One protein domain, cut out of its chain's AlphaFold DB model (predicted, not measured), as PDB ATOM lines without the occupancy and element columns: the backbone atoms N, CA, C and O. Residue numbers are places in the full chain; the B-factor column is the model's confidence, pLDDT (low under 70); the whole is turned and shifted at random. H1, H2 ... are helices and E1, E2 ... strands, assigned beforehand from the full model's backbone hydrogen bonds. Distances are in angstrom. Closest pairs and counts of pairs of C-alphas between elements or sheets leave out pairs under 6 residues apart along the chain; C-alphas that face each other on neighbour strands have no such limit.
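Overview. This is residues 6 to 45 of the 246 residues of an uncharacterized protein of Phlebotomus papatasi (UniProt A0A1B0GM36). This piece has little regular structure: its first part is a thin arm that runs out through H1 and folds back along E1, and its other end is a wide loop of chain that holds H2 and leads to H3. Residues 10 to 15 stick out at the tip of the arm. The 40 printed residues have three short named helices and one strand, in the order H1, E1, H2, H3; under half are in named elements, mostly helix. The whole is loose, with a radius of gyration of the C-alphas of 11.8 A, and elongated, spanning 32 by 21 by 15 A.

Along the chain. H1 is residues 9 to 12, from C-alpha 9 at (-54.059, -2.605, 124.550). E1, residues 18 to 20, is 7.0 A long. H2 is residues 29 to 32, and H3 is residues 42 to 45, with C-alpha 45 at (-36.709, 11.723, 129.530).

Arrangement. Residues 6 to 7 pair antiparallel with residues 18 to 19 of E1, which pairs with no named strand. The closest C-alphas of H1 and E1, those of Ser 9 and Phe 18, are 7.1 A apart. H2 is apart from H1, E1 and H3. Each helix is too short for an O i to N i+4 pair; its one O i to N i+3 pair is within hydrogen-bond range.

Size, cuts and confidence. The C-alphas farthest apart, of Tyr 13 and Asp 43, are 33.8 A apart. The printed part has no cut, no link is long, and no printed residue is under 70 in pLDDT.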
ATOM      1  N   LEU A   6     -44.409  -0.520 127.062       88.38
ATOM      2  CA  LEU A   6     -45.550  -1.106 127.746       88.38
ATOM      3  C   LEU A   6     -46.716  -1.283 126.771       88.38
ATOM      4  O   LEU A   6     -47.170  -0.327 126.143       88.38
ATOM      5  N   ASN A   7     -47.238  -2.505 126.677       88.62
ATOM      6  CA  ASN A   7     -48.472  -2.784 125.951       88.62
ATOM      7  C   ASN A   7     -49.679  -2.438 126.833       88.62
ATOM      8  O   ASN A   7     -49.895  -3.082 127.857       88.62
ATOM      9  N   ILE A   8     -50.468  -1.445 126.417       88.12
ATOM     10  CA  ILE A   8     -51.681  -1.009 127.124       88.12
ATOM     11  C   ILE A   8     -52.957  -1.293 126.323       88.12
ATOM     12  O   ILE A   8     -53.994  -0.673 126.561       88.12
ATOM     13  N   SER A   9     -52.904  -2.233 125.378       85.38
ATOM     14  CA  SER A   9     -54.059  -2.605 124.550       85.38
ATOM     15  C   SER A   9     -55.259  -3.077 125.367       85.38
ATOM     16  O   SER A   9     -56.393  -2.694 125.076       85.38
ATOM     17  N   SER A  10     -55.022  -3.814 126.454       80.31
ATOM     18  CA  SER A  10     -56.069  -4.206 127.404       80.31
ATOM     19  C   SER A  10     -56.785  -2.995 128.015       80.31
ATOM     20  O   SER A  10     -57.997  -3.029 128.191       80.31
ATOM     21  N   CYS A  11     -56.068  -1.895 128.261       72.81
ATOM     22  CA  CYS A  11     -56.636  -0.646 128.780       72.81
ATOM     23  C   CYS A  11     -57.357   0.183 127.701       72.81
ATOM     24  O   CYS A  11     -57.977   1.199 128.010       72.81
ATOM     25  N   ARG A  12     -57.247  -0.207 126.425       80.50
ATOM     26  CA  ARG A  12     -57.808   0.498 125.264       80.50
ATOM     27  C   ARG A  12     -58.719  -0.407 124.436       80.50
ATOM     28  O   ARG A  12     -58.733  -0.314 123.210       80.50
ATOM     29  N   TYR A  13     -59.478  -1.275 125.109       83.38
ATOM     30  CA  TYR A  13     -60.481  -2.149 124.489       83.38
ATOM     31  C   TYR A  13     -59.917  -2.976 123.320       83.38
ATOM     32  O   TYR A  13     -60.539  -3.107 122.273       83.38
ATOM     33  N   GLY A  14     -58.690  -3.481 123.471       83.75
ATOM     34  CA  GLY A  14     -58.004  -4.270 122.443       83.75
ATOM     35  C   GLY A  14     -57.308  -3.452 121.349       83.75
ATOM     36  O   GLY A  14     -56.618  -4.036 120.517       83.75
ATOM     37  N   SER A  15     -57.414  -2.118 121.354       87.38
ATOM     38  CA  SER A  15     -56.682  -1.260 120.408       87.38
ATOM     39  C   SER A  15     -55.167  -1.384 120.628       87.38
ATOM     40  O   SER A  15     -54.734  -1.345 121.780       87.38
ATOM     41  N   PRO A  16     -54.332  -1.482 119.576       89.50
ATOM     42  CA  PRO A  16     -52.891  -1.714 119.703       89.50
ATOM     43  C   PRO A  16     -52.144  -0.438 120.128       89.50
ATOM     44  O   PRO A  16     -51.440   0.189 119.340       89.50
ATOM     45  N   VAL A  17     -52.327  -0.033 121.384       89.44
ATOM     46  CA  VAL A  17     -51.694   1.148 121.974       89.44
ATOM     47  C   VAL A  17     -50.524   0.722 122.854       89.44
ATOM     48  O   VAL A  17     -50.647  -0.158 123.711       89.44
ATOM     49  N   PHE A  18     -49.393   1.390 122.656       88.88
ATOM     50  CA  PHE A  18     -48.136   1.124 123.340       88.88
ATOM     51  C   PHE A  18     -47.574   2.426 123.911       88.88
ATOM     52  O   PHE A  18     -47.716   3.479 123.292       88.88
ATOM     53  N   VAL A  19     -46.958   2.362 125.090       90.12
ATOM     54  CA  VAL A  19     -46.414   3.534 125.794       90.12
ATOM     55  C   VAL A  19     -44.960   3.281 126.165       90.12
ATOM     56  O   VAL A  19     -44.612   2.192 126.612       90.12
ATOM     57  N   SER A  20     -44.113   4.287 125.997       90.94
ATOM     58  CA  SER A  20     -42.703   4.285 126.391       90.94
ATOM     59  C   SER A  20     -42.355   5.601 127.084       90.94
ATOM     60  O   SER A  20     -43.171   6.527 127.126       90.94
ATOM     61  N   PHE A  21     -41.146   5.697 127.632       90.19
ATOM     62  CA  PHE A  21     -40.609   6.997 128.026       90.19
ATOM     63  C   PHE A  21     -40.346   7.881 126.795       90.19
ATOM     64  O   PHE A  21     -40.137   7.354 125.694       90.19
ATOM     65  N   PRO A  22     -40.330   9.221 126.958       90.44
ATOM     66  CA  PRO A  22     -40.042  10.140 125.864       90.44
ATOM     67  C   PRO A  22     -38.769   9.748 125.105       90.44
ATOM     68  O   PRO A  22     -37.774   9.331 125.698       90.44
ATOM     69  N   HIS A  23     -38.813   9.857 123.774       92.25
ATOM     70  CA  HIS A  23     -37.709   9.474 122.887       92.25
ATOM     71  C   HIS A  23     -37.185   8.041 123.104       92.25
ATOM     72  O   HIS A  23     -36.003   7.799 122.886       92.25
ATOM     73  N   PHE A  24     -38.033   7.104 123.548       92.44
ATOM     74  CA  PHE A  24     -37.639   5.719 123.840       92.44
ATOM     75  C   PHE A  24     -36.483   5.616 124.845       92.44
ATOM     76  O   PHE A  24     -35.668   4.693 124.796       92.44
ATOM     77  N   TYR A  25     -36.406   6.565 125.783       90.94
ATOM     78  CA  TYR A  25     -35.420   6.507 126.851       90.94
ATOM     79  C   TYR A  25     -35.537   5.188 127.635       90.94
ATOM     80  O   TYR A  25     -36.631   4.768 128.007       90.94
ATOM     81  N   ALA A  26     -34.395   4.526 127.852       88.56
ATOM     82  CA  ALA A  26     -34.287   3.199 128.470       88.56
ATOM     83  C   ALA A  26     -35.022   2.050 127.736       88.56
ATOM     84  O   ALA A  26     -35.230   0.987 128.325       88.56
ATOM     85  N   ALA A  27     -35.398   2.231 126.464       91.81
ATOM     86  CA  ALA A  27     -35.944   1.161 125.635       91.81
ATOM     87  C   ALA A  27     -34.878   0.438 124.808       91.81
ATOM     88  O   ALA A  27     -33.740   0.891 124.682       91.81
ATOM     89  N   ASP A  28     -35.262  -0.720 124.269       93.50
ATOM     90  CA  ASP A  28     -34.411  -1.516 123.388       93.50
ATOM     91  C   ASP A  28     -33.942  -0.685 122.172       93.50
ATOM     92  O   ASP A  28     -34.775   0.008 121.570       93.50
ATOM     93  N   PRO A  29     -32.649  -0.750 121.782       91.00
ATOM     94  CA  PRO A  29     -32.119  -0.027 120.625       91.00
ATOM     95  C   PRO A  29     -32.897  -0.268 119.333       91.00
ATOM     96  O   PRO A  29     -32.960   0.631 118.499       91.00
ATOM     97  N   PHE A  30     -33.575  -1.417 119.214       93.00
ATOM     98  CA  PHE A  30     -34.514  -1.689 118.133       93.00
ATOM     99  C   PHE A  30     -35.453  -0.508 117.875       93.00
ATOM    100  O   PHE A  30     -35.669  -0.166 116.726       93.00
ATOM    101  N   TYR A  31     -35.993   0.147 118.907       90.56
ATOM    102  CA  TYR A  31     -36.907   1.280 118.726       90.56
ATOM    103  C   TYR A  31     -36.208   2.569 118.287       90.56
ATOM    104  O   TYR A  31     -36.818   3.383 117.593       90.56
ATOM    105  N   LEU A  32     -34.945   2.747 118.680       89.81
ATOM    106  CA  LEU A  32     -34.145   3.917 118.319       89.81
ATOM    107  C   LEU A  32     -33.836   3.935 116.820       89.81
ATOM    108  O   LEU A  32     -33.888   4.989 116.195       89.81
ATOM    109  N   ASP A  33     -33.609   2.758 116.239       90.69
ATOM    110  CA  ASP A  33     -33.287   2.601 114.818       90.69
ATOM    111  C   ASP A  33     -34.508   2.756 113.893       90.69
ATOM    112  O   ASP A  33     -34.355   2.884 112.680       90.69
ATOM    113  N   GLN A  34     -35.733   2.719 114.435       90.81
ATOM    114  CA  GLN A  34     -36.967   2.804 113.639       90.81
ATOM    115  C   GLN A  34     -37.524   4.227 113.519       90.81
ATOM    116  O   GLN A  34     -38.495   4.434 112.789       90.81
ATOM    117  N   VAL A  35     -36.973   5.200 114.250       88.88
ATOM    118  CA  VAL A  35     -37.529   6.556 114.323       88.88
ATOM    119  C   VAL A  35     -36.412   7.586 114.208       88.88
ATOM    120  O   VAL A  35     -35.508   7.640 115.032       88.88
ATOM    121  N   GLU A  36     -36.496   8.451 113.202       88.94
ATOM    122  CA  GLU A  36     -35.558   9.563 113.039       88.94
ATOM    123  C   GLU A  36     -35.920  10.751 113.947       88.94
ATOM    124  O   GLU A  36     -37.085  10.998 114.262       88.94
ATOM    125  N   GLY A  37     -34.911  11.523 114.363       90.62
ATOM    126  CA  GLY A  37     -35.105  12.765 115.125       90.62
ATOM    127  C   GLY A  37     -35.304  12.593 116.636       90.62
ATOM    128  O   GLY A  37     -35.608  13.566 117.328       90.62
ATOM    129  N   ILE A  38     -35.113  11.387 117.173       90.19
ATOM    130  CA  ILE A  38     -35.138  11.140 118.619       90.19
ATOM    131  C   ILE A  38     -33.736  11.188 119.227       90.19
ATOM    132  O   ILE A  38     -32.772  10.699 118.649       90.19
ATOM    133  N   ASN A  39     -33.623  11.785 120.414       91.00
ATOM    134  CA  ASN A  39     -32.359  11.901 121.134       91.00
ATOM    135  C   ASN A  39     -32.571  11.554 122.617       91.00
ATOM    136  O   ASN A  39     -32.910  12.441 123.405       91.00
ATOM    137  N   PRO A  40     -32.450  10.273 123.008       91.56
ATOM    138  CA  PRO A  40     -32.668   9.843 124.384       91.56
ATOM    139  C   PRO A  40     -31.694  10.544 125.338       91.56
ATOM    140  O   PRO A  40     -30.480  10.463 125.181       91.56
ATOM    141  N   SER A  41     -32.217  11.212 126.364       90.50
ATOM    142  CA  SER A  41     -31.424  11.883 127.391       90.50
ATOM    143  C   SER A  41     -32.012  11.546 128.750       90.50
ATOM    144  O   SER A  41     -33.206  11.741 128.964       90.50
ATOM    145  N   LYS A  42     -31.170  11.054 129.664       87.00
ATOM    146  CA  LYS A  42     -31.589  10.697 131.022       87.00
ATOM    147  C   LYS A  42     -32.250  11.879 131.725       87.00
ATOM    148  O   LYS A  42     -33.393  11.764 132.141       87.00
ATOM    149  N   ASP A  43     -31.585  13.028 131.750       85.62
ATOM    150  CA  ASP A  43     -32.051  14.201 132.501       85.62
ATOM    151  C   ASP A  43     -33.370  14.786 131.972       85.62
ATOM    152  O   ASP A  43     -34.095  15.440 132.714       85.62
ATOM    153  N   LYS A  44     -33.702  14.545 130.697       84.94
ATOM    154  CA  LYS A  44     -34.928  15.062 130.068       84.94
ATOM    155  C   LYS A  44     -36.066  14.048 130.012       84.94
ATOM    156  O   LYS A  44     -37.225  14.448 129.975       84.94
ATOM    157  N   HIS A  45     -35.745  12.760 129.909       90.81
ATOM    158  CA  HIS A  45     -36.709  11.723 129.530       90.81
ATOM    159  C   HIS A  45     -36.880  10.630 130.588       90.81
ATOM    160  O   HIS A  45     -37.672   9.711 130.382       90.81
TER     161      HIS A  45